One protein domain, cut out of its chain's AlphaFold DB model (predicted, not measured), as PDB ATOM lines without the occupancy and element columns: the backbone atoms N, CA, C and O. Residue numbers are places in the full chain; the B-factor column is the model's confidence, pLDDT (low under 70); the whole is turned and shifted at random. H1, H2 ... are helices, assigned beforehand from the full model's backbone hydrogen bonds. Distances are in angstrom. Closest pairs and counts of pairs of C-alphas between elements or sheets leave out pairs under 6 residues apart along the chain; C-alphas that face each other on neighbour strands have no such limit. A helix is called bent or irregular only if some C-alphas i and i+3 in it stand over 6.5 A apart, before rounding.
ATOM      1  N   LYS A   2     159.481 153.224 219.461       50.09
ATOM      2  CA  LYS A   2     159.117 151.923 220.068       50.09
ATOM      3  C   LYS A   2     158.657 152.016 221.537       50.09
ATOM      4  O   LYS A   2     157.636 151.432 221.872       50.09
ATOM      5  N   SER A   3     159.335 152.788 222.396       51.53
ATOM      6  CA  SER A   3     158.928 152.941 223.811       51.53
ATOM      7  C   SER A   3     157.606 153.697 223.989       51.53
ATOM      8  O   SER A   3     156.822 153.379 224.878       51.53
ATOM      9  N   LEU A   4     157.334 154.662 223.108       53.22
ATOM     10  CA  LEU A   4     156.124 155.479 223.131       53.22
ATOM     11  C   LEU A   4     154.913 154.662 222.664       53.22
ATOM     12  O   LEU A   4     153.885 154.686 223.327       53.22
ATOM     13  N   LEU A   5     155.078 153.859 221.605       59.28
ATOM     14  CA  LEU A   5     154.073 152.896 221.137       59.28
ATOM     15  C   LEU A   5     153.757 151.830 222.189       59.28
ATOM     16  O   LEU A   5     152.593 151.525 222.404       59.28
ATOM     17  N   ARG A   6     154.778 151.304 222.878       60.56
ATOM     18  CA  ARG A   6     154.604 150.280 223.920       60.56
ATOM     19  C   ARG A   6     153.895 150.823 225.164       60.56
ATOM     20  O   ARG A   6     153.094 150.126 225.772       60.56
ATOM     21  N   SER A   7     154.173 152.075 225.529       55.19
ATOM     22  CA  SER A   7     153.458 152.764 226.606       55.19
ATOM     23  C   SER A   7     152.004 153.036 226.215       55.19
ATOM     24  O   SER A   7     151.097 152.714 226.977       55.19
ATOM     25  N   LEU A   8     151.761 153.544 225.001       65.19
ATOM     26  CA  LEU A   8     150.409 153.779 224.491       65.19
ATOM     27  C   LEU A   8     149.601 152.485 224.388       65.19
ATOM     28  O   LEU A   8     148.441 152.489 224.779       65.19
ATOM     29  N   SER A   9     150.210 151.385 223.933       70.38
ATOM     30  CA  SER A   9     149.527 150.095 223.843       70.38
ATOM     31  C   SER A   9     149.129 149.586 225.223       70.38
ATOM     32  O   SER A   9     147.980 149.229 225.406       70.38
ATOM     33  N   LEU A  10     150.027 149.628 226.214       69.12
ATOM     34  CA  LEU A  10     149.723 149.186 227.581       69.12
ATOM     35  C   LEU A  10     148.590 149.994 228.213       69.12
ATOM     36  O   LEU A  10     147.677 149.415 228.794       69.12
ATOM     37  N   HIS A  11     148.622 151.320 228.071       65.12
ATOM     38  CA  HIS A  11     147.582 152.184 228.622       65.12
ATOM     39  C   HIS A  11     146.261 152.026 227.868       65.12
ATOM     40  O   HIS A  11     145.217 151.962 228.504       65.12
ATOM     41  N   ALA A  12     146.289 151.896 226.539       65.12
ATOM     42  CA  ALA A  12     145.093 151.622 225.750       65.12
ATOM     43  C   ALA A  12     144.483 150.262 226.118       65.12
ATOM     44  O   ALA A  12     143.278 150.179 226.325       65.12
ATOM     45  N   THR A  13     145.304 149.221 226.284       70.38
ATOM     46  CA  THR A  13     144.848 147.908 226.747       70.38
ATOM     47  C   THR A  13     144.231 148.010 228.134       70.38
ATOM     48  O   THR A  13     143.131 147.517 228.316       70.38
ATOM     49  N   LEU A  14     144.873 148.693 229.085       64.94
ATOM     50  CA  LEU A  14     144.329 148.903 230.431       64.94
ATOM     51  C   LEU A  14     142.989 149.639 230.408       64.94
ATOM     52  O   LEU A  14     142.061 149.226 231.089       64.94
ATOM     53  N   VAL A  15     142.869 150.691 229.602       61.91
ATOM     54  CA  VAL A  15     141.619 151.442 229.445       61.91
ATOM     55  C   VAL A  15     140.522 150.545 228.874       61.91
ATOM     56  O   VAL A  15     139.421 150.517 229.411       61.91
ATOM     57  N   VAL A  16     140.832 149.756 227.843       63.00
ATOM     58  CA  VAL A  16     139.895 148.795 227.250       63.00
ATOM     59  C   VAL A  16     139.494 147.716 228.257       63.00
ATOM     60  O   VAL A  16     138.315 147.414 228.373       63.00
ATOM     61  N   LEU A  17     140.437 147.171 229.025       63.25
ATOM     62  CA  LEU A  17     140.189 146.099 229.993       63.25
ATOM     63  C   LEU A  17     139.350 146.594 231.176       63.25
ATOM     64  O   LEU A  17     138.365 145.963 231.543       63.25
ATOM     65  N   VAL A  18     139.689 147.765 231.722       60.31
ATOM     66  CA  VAL A  18     138.963 148.390 232.839       60.31
ATOM     67  C   VAL A  18     137.554 148.814 232.435       60.31
ATOM     68  O   VAL A  18     136.698 148.930 233.301       60.31
ATOM     69  N   LEU A  19     137.286 149.018 231.145       60.03
ATOM     70  CA  LEU A  19     135.952 149.346 230.655       60.03
ATOM     71  C   LEU A  19     135.165 148.096 230.242       60.03
ATOM     72  O   LEU A  19     134.040 147.920 230.695       60.03
ATOM     73  N   LEU A  20     135.758 147.175 229.480       60.72
ATOM     74  CA  LEU A  20     135.088 145.947 229.039       60.72
ATOM     75  C   LEU A  20     134.758 144.986 230.186       60.72
ATOM     76  O   LEU A  20     133.727 144.323 230.119       60.72
ATOM     77  N   VAL A  21     135.581 144.913 231.238       62.59
ATOM     78  CA  VAL A  21     135.299 144.042 232.392       62.59
ATOM     79  C   VAL A  21     133.987 144.436 233.087       62.59
ATOM     80  O   VAL A  21     133.142 143.562 233.246       62.59
ATOM     81  N   PRO A  22     133.735 145.714 233.430       56.22
ATOM     82  CA  PRO A  22     132.429 146.156 233.914       56.22
ATOM     83  C   PRO A  22     131.264 145.815 232.985       56.22
ATOM     84  O   PRO A  22     130.198 145.463 233.481       56.22
ATOM     85  N   LEU A  23     131.453 145.883 231.660       58.69
ATOM     86  CA  LEU A  23     130.399 145.528 230.704       58.69
ATOM     87  C   LEU A  23     130.081 144.034 230.724       58.69
ATOM     88  O   LEU A  23     128.918 143.655 230.817       58.69
ATOM     89  N   ALA A  24     131.116 143.197 230.669       61.06
ATOM     90  CA  ALA A  24     130.971 141.748 230.707       61.06
ATOM     91  C   ALA A  24     130.362 141.295 232.040       61.06
ATOM     92  O   ALA A  24     129.478 140.444 232.064       61.06
ATOM     93  N   VAL A  25     130.784 141.907 233.152       59.72
ATOM     94  CA  VAL A  25     130.197 141.668 234.476       59.72
ATOM     95  C   VAL A  25     128.742 142.138 234.514       59.72
ATOM     96  O   VAL A  25     127.900 141.427 235.051       59.72
ATOM     97  N   TYR A  26     128.405 143.283 233.915       57.03
ATOM     98  CA  TYR A  26     127.020 143.752 233.835       57.03
ATOM     99  C   TYR A  26     126.123 142.782 233.069       57.03
ATOM    100  O   TYR A  26     125.045 142.460 233.548       57.03
ATOM    101  N   GLU A  27     126.562 142.292 231.912       57.50
ATOM    102  CA  GLU A  27     125.788 141.349 231.103       57.50
ATOM    103  C   GLU A  27     125.600 140.000 231.818       57.50
ATOM    104  O   GLU A  27     124.530 139.396 231.746       57.50
ATOM    105  N   LEU A  28     126.605 139.561 232.586       59.12
ATOM    106  CA  LEU A  28     126.521 138.352 233.406       59.12
ATOM    107  C   LEU A  28     125.553 138.518 234.589       59.12
ATOM    108  O   LEU A  28     124.815 137.600 234.939       59.12
ATOM    109  N   VAL A  29     125.561 139.693 235.225       55.12
ATOM    110  CA  VAL A  29     124.770 139.965 236.431       55.12
ATOM    111  C   VAL A  29     123.348 140.424 236.078       55.12
ATOM    112  O   VAL A  29     122.420 140.121 236.820       55.12
ATOM    113  N   SER A  30     123.107 141.064 234.933       52.09
ATOM    114  CA  SER A  30     121.754 141.429 234.479       52.09
ATOM    115  C   SER A  30     120.884 140.208 234.144       52.09
ATOM    116  O   SER A  30     119.661 140.287 234.210       52.09
ATOM    117  N   GLN A  31     121.504 139.055 233.871       60.44
ATOM    118  CA  GLN A  31     120.830 137.758 233.720       60.44
ATOM    119  C   GLN A  31     120.488 137.081 235.062       60.44
ATOM    120  O   GLN A  31     119.821 136.045 235.088       60.44
ATOM    121  N   SER A  32     120.930 137.640 236.190       53.59
ATOM    122  CA  SER A  32     120.709 137.084 237.529       53.59
ATOM    123  C   SER A  32     119.570 137.804 238.270       53.59
ATOM    124  O   SER A  32     119.260 138.958 237.991       53.59
ATOM    125  N   ARG A  33     118.922 137.142 239.247       51.62
ATOM    126  CA  ARG A  33     117.745 137.663 239.993       51.62
ATOM    127  C   ARG A  33     118.014 138.905 240.872       51.62
ATOM    128  O   ARG A  33     117.148 139.290 241.660       51.62
ATOM    129  N   PHE A  34     119.190 139.526 240.795       54.25
ATOM    130  CA  PHE A  34     119.545 140.658 241.646       54.25
ATOM    131  C   PHE A  34     118.866 141.952 241.160       54.25
ATOM    132  O   PHE A  34     119.249 142.568 240.170       54.25
ATOM    133  N   ARG A  35     117.842 142.394 241.896       48.28
ATOM    134  CA  ARG A  35     117.242 143.735 241.775       48.28
ATOM    135  C   ARG A  35     118.259 144.764 242.309       48.28
ATOM    136  O   ARG A  35     118.748 144.568 243.417       48.28
ATOM    137  N   ASN A  36     118.549 145.836 241.552       52.75
ATOM    138  CA  ASN A  36     119.506 146.951 241.816       52.75
ATOM    139  C   ASN A  36     120.885 146.903 241.115       52.75
ATOM    140  O   ASN A  36     121.737 147.754 241.374       52.75
ATOM    141  N   VAL A  37     121.106 145.975 240.183       54.34
ATOM    142  CA  VAL A  37     122.373 145.870 239.427       54.34
ATOM    143  C   VAL A  37     122.584 147.063 238.489       54.34
ATOM    144  O   VAL A  37     123.716 147.499 238.303       54.34
ATOM    145  N   GLU A  38     121.509 147.649 237.957       53.84
ATOM    146  CA  GLU A  38     121.569 148.814 237.063       53.84
ATOM    147  C   GLU A  38     122.230 150.033 237.725       53.84
ATOM    148  O   GLU A  38     123.082 150.668 237.116       53.84
ATOM    149  N   LEU A  39     121.923 150.320 238.995       53.91
ATOM    150  CA  LEU A  39     122.542 151.413 239.765       53.91
ATOM    151  C   LEU A  39     124.028 151.153 240.057       53.91
ATOM    152  O   LEU A  39     124.855 152.068 240.005       53.91
ATOM    153  N   LEU A  40     124.392 149.897 240.330       54.72
ATOM    154  CA  LEU A  40     125.783 149.505 240.563       54.72
ATOM    155  C   LEU A  40     126.606 149.564 239.264       54.72
ATOM    156  O   LEU A  40     127.736 150.045 239.254       54.72
ATOM    157  N   ALA A  41     126.016 149.144 238.147       55.50
ATOM    158  CA  ALA A  41     126.623 149.227 236.826       55.50
ATOM    159  C   ALA A  41     126.739 150.674 236.338       55.50
ATOM    160  O   ALA A  41     127.768 151.046 235.780       55.50
ATOM    161  N   PHE A  42     125.739 151.514 236.615       57.22
ATOM    162  CA  PHE A  42     125.765 152.943 236.305       57.22
ATOM    163  C   PHE A  42     126.834 153.685 237.118       57.22
ATOM    164  O   PHE A  42     127.570 154.508 236.576       57.22
ATOM    165  N   SER A  43     126.987 153.353 238.405       58.97
ATOM    166  CA  SER A  43     128.054 153.929 239.233       58.97
ATOM    167  C   SER A  43     129.446 153.476 238.778       58.97
ATOM    168  O   SER A  43     130.343 154.312 238.680       58.97
ATOM    169  N   GLY A  44     129.621 152.211 238.381       61.53
ATOM    170  CA  GLY A  44     130.844 151.734 237.726       61.53
ATOM    171  C   GLY A  44     131.120 152.446 236.394       61.53
ATOM    172  O   GLY A  44     132.229 152.930 236.167       61.53
ATOM    173  N   ALA A  45     130.099 152.593 235.547       60.59
ATOM    174  CA  ALA A  45     130.192 153.259 234.250       60.59
ATOM    175  C   ALA A  45     130.598 154.739 234.349       60.59
ATOM    176  O   ALA A  45     131.125 155.280 233.384       60.59
ATOM    177  N   LEU A  46     130.402 155.389 235.500       65.31
ATOM    178  CA  LEU A  46     130.850 156.762 235.751       65.31
ATOM    179  C   LEU A  46     132.184 156.820 236.510       65.31
ATOM    180  O   LEU A  46     133.063 157.613 236.162       65.31
ATOM    181  N   ALA A  47     132.366 155.969 237.520       69.69
ATOM    182  CA  ALA A  47     133.548 155.979 238.377       69.69
ATOM    183  C   ALA A  47     134.818 155.539 237.634       69.69
ATOM    184  O   ALA A  47     135.867 156.170 237.791       69.69
ATOM    185  N   TYR A  48     134.736 154.503 236.790       71.88
ATOM    186  CA  TYR A  48     135.900 153.994 236.058       71.88
ATOM    187  C   TYR A  48     136.434 154.999 235.025       71.88
ATOM    188  O   TYR A  48     137.635 155.288 235.064       71.88
ATOM    189  N   PRO A  49     135.602 155.623 234.164       78.19
ATOM    190  CA  PRO A  49     136.076 156.691 233.292       78.19
ATOM    191  C   PRO A  49     136.647 157.891 234.036       78.19
ATOM    192  O   PRO A  49     137.674 158.425 233.620       78.19
ATOM    193  N   ALA A  50     136.027 158.305 235.146       78.31
ATOM    194  CA  ALA A  50     136.523 159.421 235.944       78.31
ATOM    195  C   ALA A  50     137.918 159.123 236.517       78.31
ATOM    196  O   ALA A  50     138.836 159.938 236.385       78.31
ATOM    197  N   TYR A  51     138.112 157.928 237.080       77.56
ATOM    198  CA  TYR A  51     139.404 157.485 237.598       77.56
ATOM    199  C   TYR A  51     140.476 157.414 236.501       77.56
ATOM    200  O   TYR A  51     141.580 157.940 236.668       77.56
ATOM    201  N   ILE A  52     140.144 156.828 235.347       79.31
ATOM    202  CA  ILE A  52     141.035 156.788 234.181       79.31
ATOM    203  C   ILE A  52     141.375 158.212 233.722       79.31
ATOM    204  O   ILE A  52     142.537 158.514 233.452       79.31
ATOM    205  N   GLY A  53     140.396 159.117 233.690       83.06
ATOM    206  CA  GLY A  53     140.593 160.515 233.322       83.06
ATOM    207  C   GLY A  53     141.586 161.244 234.231       83.06
ATOM    208  O   GLY A  53     142.407 162.027 233.741       83.06
ATOM    209  N   LEU A  54     141.577 160.950 235.538       85.44
ATOM    210  CA  LEU A  54     142.565 161.468 236.493       85.44
ATOM    211  C   LEU A  54     143.971 160.920 236.226       85.44
ATOM    212  O   LEU A  54     144.948 161.661 236.342       85.44
ATOM    213  N   TRP A  55     144.089 159.650 235.838       85.31
ATOM    214  CA  TRP A  55     145.368 159.056 235.438       85.31
ATOM    215  C   TRP A  55     145.910 159.654 234.144       85.31
ATOM    216  O   TRP A  55     147.080 160.037 234.093       85.31
ATOM    217  N   ILE A  56     145.061 159.814 233.126       82.94
ATOM    218  CA  ILE A  56     145.436 160.461 231.863       82.94
ATOM    219  C   ILE A  56     145.954 161.878 232.138       82.94
ATOM    220  O   ILE A  56     146.981 162.274 231.586       82.94
ATOM    221  N   ARG A  57     145.322 162.626 233.056       87.25
ATOM    222  CA  ARG A  57     145.732 164.000 233.398       87.25
ATOM    223  C   ARG A  57     147.192 164.095 233.845       87.25
ATOM    224  O   ARG A  57     147.855 165.083 233.522       87.25
ATOM    225  N   LYS A  58     147.684 163.072 234.556       86.94
ATOM    226  CA  LYS A  58     149.054 162.991 235.091       86.94
ATOM    227  C   LYS A  58     150.110 162.690 234.022       86.94
ATOM    228  O   LYS A  58     151.300 162.783 234.309       86.94
ATOM    229  N   MET A  59     149.719 162.337 232.796       82.44
ATOM    230  CA  MET A  59     150.685 162.068 231.732       82.44
ATOM    231  C   MET A  59     151.394 163.341 231.266       82.44
ATOM    232  O   MET A  59     150.777 164.384 231.059       82.44
ATOM    233  N   ARG A  60     152.704 163.227 231.019       86.00
ATOM    234  CA  ARG A  60     153.552 164.346 230.581       86.00
ATOM    235  C   ARG A  60     153.326 164.760 229.121       86.00
ATOM    236  O   ARG A  60     153.623 165.889 228.758       86.00
ATOM    237  N   SER A  61     152.854 163.851 228.264       86.00
ATOM    238  CA  SER A  61     152.702 164.111 226.826       86.00
ATOM    239  C   SER A  61     151.295 164.596 226.484       86.00
ATOM    240  O   SER A  61     150.344 163.823 226.562       86.00
ATOM    241  N   ASP A  62     151.177 165.837 226.008       88.25
ATOM    242  CA  ASP A  62     149.907 166.423 225.545       88.25
ATOM    243  C   ASP A  62     149.231 165.596 224.457       88.25
ATOM    244  O   ASP A  62     148.021 165.387 224.486       88.25
ATOM    245  N   ARG A  63     150.029 165.058 223.530       86.44
ATOM    246  CA  ARG A  63     149.529 164.197 222.455       86.44
ATOM    247  C   ARG A  63     148.932 162.907 223.001       86.44
ATOM    248  O   ARG A  63     147.841 162.526 222.594       86.44
ATOM    249  N   ALA A  64     149.630 162.251 223.930       85.38
ATOM    250  CA  ALA A  64     149.121 161.033 224.554       85.38
ATOM    251  C   ALA A  64     147.840 161.319 225.347       85.38
ATOM    252  O   ALA A  64     146.877 160.570 225.223       85.38
ATOM    253  N   ARG A  65     147.797 162.437 226.085       90.00
ATOM    254  CA  ARG A  65     146.594 162.877 226.803       90.00
ATOM    255  C   ARG A  65     145.412 163.058 225.865       90.00
ATOM    256  O   ARG A  65     144.360 162.488 226.117       90.00
ATOM    257  N   PHE A  66     145.596 163.795 224.772       91.56
ATOM    258  CA  PHE A  66     144.546 164.024 223.783       91.56
ATOM    259  C   PHE A  66     144.001 162.715 223.200       91.56
ATOM    260  O   PHE A  66     142.791 162.501 223.192       91.56
ATOM    261  N   ILE A  67     144.891 161.822 222.753       89.88
ATOM    262  CA  ILE A  67     144.506 160.531 222.165       89.88
ATOM    263  C   ILE A  67     143.739 159.683 223.185       89.88
ATOM    264  O   ILE A  67     142.687 159.139 222.869       89.88
ATOM    265  N   LEU A  68     144.233 159.599 224.421       88.12
ATOM    266  CA  LEU A  68     143.606 158.786 225.460       88.12
ATOM    267  C   LEU A  68     142.276 159.364 225.941       88.12
ATOM    268  O   LEU A  68     141.357 158.595 226.189       88.12
ATOM    269  N   TYR A  69     142.135 160.689 226.034       92.88
ATOM    270  CA  TYR A  69     140.842 161.306 226.336       92.88
ATOM    271  C   TYR A  69     139.829 161.084 225.216       92.88
ATOM    272  O   TYR A  69     138.667 160.806 225.497       92.88
ATOM    273  N   HIS A  70     140.259 161.154 223.956       94.81
ATOM    274  CA  HIS A  70     139.387 160.853 222.828       94.81
ATOM    275  C   HIS A  70     138.950 159.383 222.830       94.81
ATOM    276  O   HIS A  70     137.769 159.091 222.666       94.81
ATOM    277  N   LEU A  71     139.875 158.455 223.085       90.50
ATOM    278  CA  LEU A  71     139.557 157.035 223.226       90.50
ATOM    279  C   LEU A  71     138.613 156.776 224.410       90.50
ATOM    280  O   LEU A  71     137.650 156.023 224.282       90.50
ATOM    281  N   LEU A  72     138.851 157.433 225.547       90.31
ATOM    282  CA  LEU A  72     137.977 157.359 226.714       90.31
ATOM    283  C   LEU A  72     136.561 157.845 226.379       90.31
ATOM    284  O   LEU A  72     135.592 157.200 226.768       90.31
ATOM    285  N   LEU A  73     136.435 158.936 225.617       92.06
ATOM    286  CA  LEU A  73     135.148 159.460 225.163       92.06
ATOM    287  C   LEU A  73     134.402 158.463 224.265       92.06
ATOM    288  O   LEU A  73     133.201 158.269 224.452       92.06
ATOM    289  N   VAL A  74     135.093 157.812 223.323       91.69
ATOM    290  CA  VAL A  74     134.503 156.755 222.478       91.69
ATOM    291  C   VAL A  74     133.950 155.626 223.337       91.69
ATOM    292  O   VAL A  74     132.816 155.197 223.135       91.69
ATOM    293  N   LEU A  75     134.727 155.174 224.321       87.88
ATOM    294  CA  LEU A  75     134.308 154.091 225.202       87.88
ATOM    295  C   LEU A  75     133.091 154.501 226.028       87.88
ATOM    296  O   LEU A  75     132.078 153.816 225.968       87.88
ATOM    297  N   VAL A  76     133.135 155.647 226.713       87.62
ATOM    298  CA  VAL A  76     131.989 156.171 227.480       87.62
ATOM    299  C   VAL A  76     130.742 156.285 226.604       87.62
ATOM    300  O   VAL A  76     129.655 155.896 227.022       87.62
ATOM    301  N   THR A  77     130.898 156.753 225.365       88.50
ATOM    302  CA  THR A  77     129.795 156.854 224.403       88.50
ATOM    303  C   THR A  77     129.198 155.480 224.086       88.50
ATOM    304  O   THR A  77     127.978 155.337 224.080       88.50
ATOM    305  N   ALA A  78     130.032 154.459 223.863       85.62
ATOM    306  CA  ALA A  78     129.567 153.091 223.645       85.62
ATOM    307  C   ALA A  78     128.846 152.519 224.877       85.62
ATOM    308  O   ALA A  78     127.787 151.913 224.731       85.62
ATOM    309  N   PHE A  79     129.360 152.771 226.086       80.69
ATOM    310  CA  PHE A  79     128.693 152.381 227.335       80.69
ATOM    311  C   PHE A  79     127.312 153.009 227.467       80.69
ATOM    312  O   PHE A  79     126.339 152.312 227.745       80.69
ATOM    313  N   LEU A  80     127.208 154.316 227.233       80.88
ATOM    314  CA  LEU A  80     125.928 155.016 227.287       80.88
ATOM    315  C   LEU A  80     124.964 154.509 226.211       80.88
ATOM    316  O   LEU A  80     123.779 154.347 226.493       80.88
ATOM    317  N   ALA A  81     125.457 154.213 225.005       81.81
ATOM    318  CA  ALA A  81     124.646 153.647 223.930       81.81
ATOM    319  C   ALA A  81     124.077 152.262 224.292       81.81
ATOM    320  O   ALA A  81     122.934 151.972 223.939       81.81
ATOM    321  N   LEU A  82     124.846 151.446 225.021       75.25
ATOM    322  CA  LEU A  82     124.422 150.140 225.531       75.25
ATOM    323  C   LEU A  82     123.411 150.267 226.682       75.25
ATOM    324  O   LEU A  82     122.364 149.628 226.643       75.25
ATOM    325  N   ILE A  83     123.677 151.127 227.672       71.38
ATOM    326  CA  ILE A  83     122.819 151.289 228.861       71.38
ATOM    327  C   ILE A  83     121.487 151.962 228.507       71.38
ATOM    328  O   ILE A  83     120.427 151.497 228.916       71.38
ATOM    329  N   ALA A  84     121.510 153.041 227.717       66.81
ATOM    330  CA  ALA A  84     120.290 153.746 227.308       66.81
ATOM    331  C   ALA A  84     119.432 152.932 226.315       66.81
ATOM    332  O   ALA A  84     118.326 153.347 225.965       66.81
ATOM    333  N   GLY A  85     119.960 151.803 225.828       58.06
ATOM    334  CA  GLY A  85     119.442 150.965 224.752       58.06
ATOM    335  C   GLY A  85     118.059 150.357 224.987       58.06
ATOM    336  O   GLY A  85     117.222 150.375 224.082       58.06
ATOM    337  N   GLY A  86     117.803 149.808 226.176       58.12
ATOM    338  CA  GLY A  86     116.695 148.858 226.347       58.12
ATOM    339  C   GLY A  86     116.728 147.728 225.297       58.12
ATOM    340  O   GLY A  86     117.747 147.496 224.649       58.12
ATOM    341  N   ASN A  87     115.605 147.039 225.076       54.19
ATOM    342  CA  ASN A  87     115.539 145.878 224.168       54.19
ATOM    343  C   ASN A  87     115.579 146.210 222.659       54.19
ATOM    344  O   ASN A  87     115.579 145.287 221.847       54.19
ATOM    345  N   GLN A  88     115.603 147.487 222.254       58.69
ATOM    346  CA  GLN A  88     115.660 147.874 220.836       58.69
ATOM    347  C   GLN A  88     116.706 148.972 220.583       58.69
ATOM    348  O   GLN A  88     116.467 150.158 220.842       58.69
ATOM    349  N   PRO A  89     117.883 148.613 220.056       64.31
ATOM    350  CA  PRO A  89     118.895 149.592 219.695       64.31
ATOM    351  C   PRO A  89     118.518 150.288 218.384       64.31
ATOM    352  O   PRO A  89     118.299 149.658 217.352       64.31
ATOM    353  N   SER A  90     118.457 151.618 218.423       81.06
ATOM    354  CA  SER A  90     118.280 152.441 217.228       81.06
ATOM    355  C   SER A  90     119.571 152.507 216.407       81.06
ATOM    356  O   SER A  90     120.676 152.398 216.947       81.06
ATOM    357  N   LEU A  91     119.445 152.766 215.101       82.12
ATOM    358  CA  LEU A  91     120.587 152.941 214.195       82.12
ATOM    359  C   LEU A  91     121.573 153.997 214.721       82.12
ATOM    360  O   LEU A  91     122.785 153.795 214.691       82.12
ATOM    361  N   THR A  92     121.058 155.078 215.310       83.56
ATOM    362  CA  THR A  92     121.868 156.118 215.954       83.56
ATOM    363  C   THR A  92     122.772 155.550 217.050       83.56
ATOM    364  O   THR A  92     123.950 155.882 217.095       83.56
ATOM    365  N   ARG A  93     122.261 154.660 217.911       82.50
ATOM    366  CA  ARG A  93     123.040 154.050 219.007       82.50
ATOM    367  C   ARG A  93     124.105 153.090 218.495       82.50
ATOM    368  O   ARG A  93     125.188 153.023 219.065       82.50
ATOM    369  N   ILE A  94     123.805 152.382 217.411       86.81
ATOM    370  CA  ILE A  94     124.757 151.478 216.767       86.81
ATOM    371  C   ILE A  94     125.932 152.277 216.202       86.81
ATOM    372  O   ILE A  94     127.082 151.920 216.421       86.81
ATOM    373  N   VAL A  95     125.671 153.382 215.506       91.88
ATOM    374  CA  VAL A  95     126.702 154.079 214.721       91.88
ATOM    375  C   VAL A  95     127.454 155.150 215.530       91.88
ATOM    376  O   VAL A  95     128.570 155.523 215.165       91.88
ATOM    377  N   ILE A  96     126.906 155.621 216.658       92.31
ATOM    378  CA  ILE A  96     127.499 156.731 217.424       92.31
ATOM    379  C   ILE A  96     128.938 156.485 217.921       92.31
ATOM    380  O   ILE A  96     129.737 157.413 217.790       92.31
ATOM    381  N   PRO A  97     129.357 155.288 218.393       93.12
ATOM    382  CA  PRO A  97     130.747 155.078 218.804       93.12
ATOM    383  C   PRO A  97     131.739 155.228 217.645       93.12
ATOM    384  O   PRO A  97     132.796 155.837 217.818       93.12
ATOM    385  N   ALA A  98     131.392 154.737 216.450       94.44
ATOM    386  CA  ALA A  98     132.200 154.912 215.245       94.44
ATOM    387  C   ALA A  98     132.293 156.384 214.817       94.44
ATOM    388  O   ALA A  98     133.383 156.855 214.493       94.44
ATOM    389  N   LEU A  99     131.181 157.129 214.868       95.75
ATOM    390  CA  LEU A  99     131.174 158.563 214.550       95.75
ATOM    391  C   LEU A  99     132.033 159.367 215.521       95.75
ATOM    392  O   LEU A  99     132.826 160.200 215.085       95.75
ATOM    393  N   VAL A 100     131.920 159.090 216.824       95.81
ATOM    394  CA  VAL A 100     132.783 159.720 217.829       95.81
ATOM    395  C   VAL A 100     134.238 159.341 217.573       95.81
ATOM    396  O   VAL A 100     135.081 160.226 217.541       95.81
ATOM    397  N   GLY A 101     134.543 158.075 217.275       93.81
ATOM    398  CA  GLY A 101     135.906 157.649 216.941       93.81
ATOM    399  C   GLY A 101     136.487 158.334 215.699       93.81
ATOM    400  O   GLY A 101     137.692 158.583 215.638       93.81
ATOM    401  N   ALA A 102     135.635 158.692 214.737       96.50
ATOM    402  CA  ALA A 102     135.990 159.422 213.524       96.50
ATOM    403  C   ALA A 102     136.053 160.950 213.703       96.50
ATOM    404  O   ALA A 102     136.550 161.645 212.813       96.50
ATOM    405  N   ALA A 103     135.586 161.494 214.832       95.31
ATOM    406  CA  ALA A 103     135.360 162.930 215.010       95.31
ATOM    407  C   ALA A 103     136.631 163.785 214.893       95.31
ATOM    408  O   ALA A 103     136.559 164.979 214.595       95.31
ATOM    409  N   THR A 104     137.817 163.198 215.082       95.56
ATOM    410  CA  THR A 104     139.087 163.916 214.920       95.56
ATOM    411  C   THR A 104     139.592 163.971 213.478       95.56
ATOM    412  O   THR A 104     140.534 164.718 213.215       95.56
ATOM    413  N   LEU A 105     138.984 163.250 212.525       95.25
ATOM    414  CA  LEU A 105     139.375 163.305 211.109       95.25
ATOM    415  C   LEU A 105     139.118 164.686 210.475       95.25
ATOM    416  O   LEU A 105     140.059 165.231 209.893       95.25
ATOM    417  N   PRO A 106     137.933 165.320 210.632       95.38
ATOM    418  CA  PRO A 106     137.723 166.690 210.159       95.38
ATOM    419  C   PRO A 106     138.700 167.683 210.795       95.38
ATOM    420  O   PRO A 106     139.243 168.548 210.111       95.38
ATOM    421  N   VAL A 107     138.988 167.525 212.093       94.19
ATOM    422  CA  VAL A 107     139.960 168.368 212.808       94.19
ATOM    423  C   VAL A 107     141.352 168.225 212.194       94.19
ATOM    424  O   VAL A 107     142.031 169.225 211.971       94.19
ATOM    425  N   ALA A 108     141.766 166.996 211.875       94.38
ATOM    426  CA  ALA A 108     143.049 166.743 211.238       94.38
ATOM    427  C   ALA A 108     143.135 167.368 209.839       94.38
ATOM    428  O   ALA A 108     144.150 167.989 209.517       94.38
ATOM    429  N   ALA A 109     142.070 167.254 209.041       96.19
ATOM    430  CA  ALA A 109     141.994 167.848 207.709       96.19
ATOM    431  C   ALA A 109     142.095 169.381 207.769       96.19
ATOM    432  O   ALA A 109     142.942 169.973 207.102       96.19
ATOM    433  N   ILE A 110     141.307 170.028 208.635       96.69
ATOM    434  CA  ILE A 110     141.345 171.487 208.821       96.69
ATOM    435  C   ILE A 110     142.724 171.937 209.317       96.69
ATOM    436  O   ILE A 110     143.267 172.929 208.834       96.69
ATOM    437  N   ALA A 111     143.321 171.211 210.266       95.12
ATOM    438  CA  ALA A 111     144.646 171.531 210.784       95.12
ATOM    439  C   ALA A 111     145.739 171.409 209.711       95.12
ATOM    440  O   ALA A 111     146.638 172.248 209.668       95.12
ATOM    441  N   ALA A 112     145.645 170.405 208.835       95.25
ATOM    442  CA  ALA A 112     146.559 170.233 207.712       95.25
ATOM    443  C   ALA A 112     146.441 171.394 206.714       95.25
ATOM    444  O   ALA A 112     147.458 171.979 206.348       95.25
ATOM    445  N   LEU A 113     145.212 171.790 206.360       96.38
ATOM    446  CA  LEU A 113     144.951 172.938 205.481       96.38
ATOM    447  C   LEU A 113     145.471 174.258 206.067       96.38
ATOM    448  O   LEU A 113     145.940 175.122 205.336       96.38
ATOM    449  N   ARG A 114     145.433 174.406 207.396       96.00
ATOM    450  CA  ARG A 114     145.962 175.579 208.112       96.00
ATOM    451  C   ARG A 114     147.473 175.520 208.377       96.00
ATOM    452  O   ARG A 114     147.988 176.367 209.099       96.00
ATOM    453  N   GLY A 115     148.184 174.504 207.879       94.69
ATOM    454  CA  GLY A 115     149.623 174.331 208.112       94.69
ATOM    455  C   GLY A 115     150.004 173.958 209.552       94.69
ATOM    456  O   GLY A 115     151.188 173.887 209.885       94.69
ATOM    457  N   ASN A 116     149.035 173.664 210.428       95.62
ATOM    458  CA  ASN A 116     149.298 173.255 211.807       95.62
ATOM    459  C   ASN A 116     149.628 171.757 211.871       95.62
ATOM    460  O   ASN A 116     148.810 170.914 212.251       95.62
ATOM    461  N   ARG A 117     150.872 171.427 211.506       92.62
ATOM    462  CA  ARG A 117     151.366 170.044 211.434       92.62
ATOM    463  C   ARG A 117     151.257 169.299 212.765       92.62
ATOM    464  O   ARG A 117     150.984 168.101 212.770       92.62
ATOM    465  N   TRP A 118     151.470 169.982 213.891       93.00
ATOM    466  CA  TRP A 118     151.396 169.354 215.211       93.00
ATOM    467  C   TRP A 118     149.980 168.854 215.513       93.00
ATOM    468  O   TRP A 118     149.822 167.694 215.906       93.00
ATOM    469  N   LEU A 119     148.966 169.696 215.290       91.25
ATOM    470  CA  LEU A 119     147.567 169.343 215.528       91.25
ATOM    471  C   LEU A 119     147.094 168.294 214.520       91.25
ATOM    472  O   LEU A 119     146.524 167.289 214.927       91.25
ATOM    473  N   ALA A 120     147.426 168.465 213.237       94.06
ATOM    474  CA  ALA A 120     147.050 167.529 212.180       94.06
ATOM    475  C   ALA A 120     147.515 166.097 212.484       94.06
ATOM    476  O   ALA A 120     146.705 165.175 212.502       94.06
ATOM    477  N   VAL A 121     148.802 165.918 212.807       94.12
ATOM    478  CA  VAL A 121     149.370 164.596 213.129       94.12
ATOM    479  C   VAL A 121     148.768 164.023 214.412       94.12
ATOM    480  O   VAL A 121     148.524 162.822 214.489       94.12
ATOM    481  N   THR A 122     148.512 164.860 215.418       91.44
ATOM    482  CA  THR A 122     147.934 164.404 216.692       91.44
ATOM    483  C   THR A 122     146.486 163.947 216.513       91.44
ATOM    484  O   THR A 122     146.115 162.887 217.012       91.44
ATOM    485  N   SER A 123     145.681 164.692 215.753       92.75
ATOM    486  CA  SER A 123     144.288 164.355 215.443       92.75
ATOM    487  C   SER A 123     144.166 163.138 214.521       92.75
ATOM    488  O   SER A 123     143.298 162.296 214.756       92.75
ATOM    489  N   LEU A 124     145.065 162.992 213.537       95.06
ATOM    490  CA  LEU A 124     145.189 161.783 212.708       95.06
ATOM    491  C   LEU A 124     145.576 160.568 213.547       95.06
ATOM    492  O   LEU A 124     144.936 159.527 213.447       95.06
ATOM    493  N   GLY A 125     146.589 160.712 214.406       90.50
ATOM    494  CA  GLY A 125     146.993 159.659 215.334       90.50
ATOM    495  C   GLY A 125     145.839 159.248 216.244       90.50
ATOM    496  O   GLY A 125     145.580 158.064 216.400       90.50
ATOM    497  N   SER A 126     145.094 160.218 216.775       93.56
ATOM    498  CA  SER A 126     143.900 159.962 217.584       93.56
ATOM    499  C   SER A 126     142.831 159.182 216.818       93.56
ATOM    500  O   SER A 126     142.348 158.172 217.320       93.56
ATOM    501  N   ALA A 127     142.520 159.581 215.581       94.06
ATOM    502  CA  ALA A 127     141.560 158.866 214.741       94.06
ATOM    503  C   ALA A 127     142.023 157.432 214.442       94.06
ATOM    504  O   ALA A 127     141.224 156.505 214.511       94.06
ATOM    505  N   ALA A 128     143.317 157.235 214.170       93.00
ATOM    506  CA  ALA A 128     143.882 155.923 213.865       93.00
ATOM    507  C   ALA A 128     143.709 154.904 215.007       93.00
ATOM    508  O   ALA A 128     143.641 153.709 214.738       93.00
ATOM    509  N   PHE A 129     143.610 155.358 216.261       89.38
ATOM    510  CA  PHE A 129     143.310 154.494 217.408       89.38
ATOM    511  C   PHE A 129     141.813 154.445 217.733       89.38
ATOM    512  O   PHE A 129     141.259 153.366 217.931       89.38
ATOM    513  N   SER A 130     141.150 155.599 217.786       92.19
ATOM    514  CA  SER A 130     139.768 155.710 218.255       92.19
ATOM    515  C   SER A 130     138.737 155.196 217.252       92.19
ATOM    516  O   SER A 130     137.731 154.626 217.669       92.19
ATOM    517  N   LEU A 131     138.968 155.353 215.944       93.38
ATOM    518  CA  LEU A 131     138.025 154.914 214.911       93.38
ATOM    519  C   LEU A 131     137.908 153.385 214.835       93.38
ATOM    520  O   LEU A 131     136.775 152.909 214.877       93.38
ATOM    521  N   PRO A 132     138.998 152.589 214.794       93.12
ATOM    522  CA  PRO A 132     138.880 151.129 214.806       93.12
ATOM    523  C   PRO A 132     138.174 150.604 216.058       93.12
ATOM    524  O   PRO A 132     137.340 149.703 215.966       93.12
ATOM    525  N   VAL A 133     138.457 151.196 217.223       90.06
ATOM    526  CA  VAL A 133     137.787 150.837 218.480       90.06
ATOM    527  C   VAL A 133     136.301 151.188 218.413       90.06
ATOM    528  O   VAL A 133     135.464 150.327 218.669       90.06
ATOM    529  N   GLY A 134     135.961 152.413 218.005       92.25
ATOM    530  CA  GLY A 134     134.577 152.854 217.834       92.25
ATOM    531  C   GLY A 134     133.799 151.985 216.844       92.25
ATOM    532  O   GLY A 134     132.696 151.553 217.156       92.25
ATOM    533  N   ALA A 135     134.393 151.650 215.697       93.38
ATOM    534  CA  ALA A 135     133.794 150.771 214.693       93.38
ATOM    535  C   ALA A 135     133.573 149.345 215.220       93.38
ATOM    536  O   ALA A 135     132.514 148.763 214.994       93.38
ATOM    537  N   THR A 136     134.536 148.802 215.969       90.69
ATOM    538  CA  THR A 136     134.407 147.475 216.593       90.69
ATOM    539  C   THR A 136     133.281 147.456 217.626       90.69
ATOM    540  O   THR A 136     132.496 146.513 217.668       90.69
ATOM    541  N   LEU A 137     133.155 148.512 218.435       88.69
ATOM    542  CA  LEU A 137     132.076 148.643 219.418       88.69
ATOM    543  C   LEU A 137     130.714 148.821 218.743       88.69
ATOM    544  O   LEU A 137     129.757 148.166 219.136       88.69
ATOM    545  N   SER A 138     130.634 149.643 217.696       89.81
ATOM    546  CA  SER A 138     129.440 149.767 216.855       89.81
ATOM    547  C   SER A 138     128.996 148.417 216.291       89.81
ATOM    548  O   SER A 138     127.817 148.071 216.367       89.81
ATOM    549  N   TRP A 139     129.941 147.628 215.777       89.44
ATOM    550  CA  TRP A 139     129.678 146.274 215.298       89.44
ATOM    551  C   TRP A 139     129.184 145.350 216.418       89.44
ATOM    552  O   TRP A 139     128.188 144.655 216.239       89.44
ATOM    553  N   ALA A 140     129.827 145.371 217.588       85.06
ATOM    554  CA  ALA A 140     129.407 144.568 218.733       85.06
ATOM    555  C   ALA A 140     127.976 144.913 219.189       85.06
ATOM    556  O   ALA A 140     127.182 144.008 219.432       85.06
ATOM    557  N   ILE A 141     127.622 146.204 219.229       83.31
ATOM    558  CA  ILE A 141     126.261 146.666 219.539       83.31
ATOM    559  C   ILE A 141     125.269 146.144 218.492       83.31
ATOM    560  O   ILE A 141     124.208 145.641 218.854       83.31
ATOM    561  N   PHE A 142     125.609 146.227 217.203       85.56
ATOM    562  CA  PHE A 142     124.772 145.704 216.119       85.56
ATOM    563  C   PHE A 142     124.550 144.188 216.224       85.56
ATOM    564  O   PHE A 142     123.421 143.717 216.111       85.56
ATOM    565  N   VAL A 143     125.606 143.412 216.472       83.69
ATOM    566  CA  VAL A 143     125.494 141.954 216.620       83.69
ATOM    567  C   VAL A 143     124.680 141.595 217.864       83.69
ATOM    568  O   VAL A 143     123.783 140.757 217.781       83.69
ATOM    569  N   GLY A 144     124.926 142.258 218.999       76.12
ATOM    570  CA  GLY A 144     124.146 142.058 220.226       76.12
ATOM    571  C   GLY A 144     122.658 142.369 220.035       76.12
ATOM    572  O   GLY A 144     121.797 141.623 220.507       76.12
ATOM    573  N   ALA A 145     122.353 143.416 219.262       74.50
ATOM    574  CA  ALA A 145     120.994 143.756 218.851       74.50
ATOM    575  C   ALA A 145     120.316 142.628 218.069       74.50
ATOM    576  O   ALA A 145     119.215 142.198 218.412       74.50
ATOM    577  N   ALA A 146     120.987 142.161 217.012       76.38
ATOM    578  CA  ALA A 146     120.458 141.157 216.100       76.38
ATOM    579  C   ALA A 146     120.187 139.832 216.829       76.38
ATOM    580  O   ALA A 146     119.119 139.241 216.672       76.38
ATOM    581  N   LEU A 147     121.112 139.408 217.698       74.75
ATOM    582  CA  LEU A 147     120.968 138.191 218.500       74.75
ATOM    583  C   LEU A 147     119.838 138.291 219.536       74.75
ATOM    584  O   LEU A 147     119.139 137.305 219.777       74.75
ATOM    585  N   SER A 148     119.628 139.467 220.132       66.31
ATOM    586  CA  SER A 148     118.539 139.686 221.096       66.31
ATOM    587  C   SER A 148     117.164 139.655 220.422       66.31
ATOM    588  O   SER A 148     116.236 139.048 220.954       66.31
ATOM    589  N   GLY A 149     117.045 140.227 219.218       61.50
ATOM    590  CA  GLY A 149     115.820 140.158 218.413       61.50
ATOM    591  C   GLY A 149     115.433 138.727 218.025       61.50
ATOM    592  O   GLY A 149     114.256 138.383 218.055       61.50
ATOM    593  N   MET A 150     116.416 137.862 217.749       58.12
ATOM    594  CA  MET A 150     116.171 136.441 217.461       58.12
ATOM    595  C   MET A 150     115.662 135.648 218.675       58.12
ATOM    596  O   MET A 150     114.901 134.702 218.504       58.12
ATOM    597  N   ARG A 151     116.064 136.012 219.901       56.06
ATOM    598  CA  ARG A 151     115.629 135.320 221.130       56.06
ATOM    599  C   ARG A 151     114.222 135.705 221.594       56.06
ATOM    600  O   ARG A 151     113.613 134.923 222.310       56.06
ATOM    601  N   GLY A 152     113.717 136.877 221.209       49.25
ATOM    602  CA  GLY A 152     112.367 137.347 221.557       49.25
ATOM    603  C   GLY A 152     111.263 136.944 220.572       49.25
ATOM    604  O   GLY A 152     110.112 137.310 220.787       49.25
ATOM    605  N   GLY A 153     111.611 136.246 219.486       42.47
ATOM    606  CA  GLY A 153     110.683 135.759 218.457       42.47
ATOM    607  C   GLY A 153     110.389 134.255 218.518       42.47
ATOM    608  O   GLY A 153     109.889 133.717 217.533       42.47
TER     609      GLY A 153
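Overview. This is residues 2 to 153 of the 154 residues of an uncharacterized protein of Cupriavidus taiwanensis (UniProt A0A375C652). Aligned helices form an up-and-down bundle of H1, H2, H3, H4 and H6, each running against the one before, with H3 between H1 and H2 on one side and H4 and H6 on the other; H5 lies along H6 beyond H4. The 152 printed residues include six named helices, H1 to H6, and no named strand: all helix. The whole is compact, radius of gyration of the C-alphas 17.0 A, yet elongated, 55 by 31 by 24 A.

Along the chain. H1, residues 2 to 30, runs 41.4 A from C-alpha 2 at (159.117, 151.923, 220.068). H2 is residues 37 to 57, H3 62 to 83, H4 91 to 102, H5 104 to 113. H4 is irregular: C-alphas 94 and 97 are 7.3 A apart. H6, residues 117 to 151, 50.8 A, has a kink of 28 degrees near residue 130 and ends at (115.629, 135.320, 221.130).

Arrangement. H3, the hub, touches H1, H2, H4 and H6; its closest C-alphas to H6 are Ile 67 and Ser 126, 4.7 A. H1 and H6 are apart. Every O i to N i+4 pair is within hydrogen-bond range in H3 and H5; H4 has 6 of 8.

Size, cuts and confidence. The printed part has no cut and no long link. Its mean pLDDT is 77.2, with 56 residues under 70, among them 14 to 47.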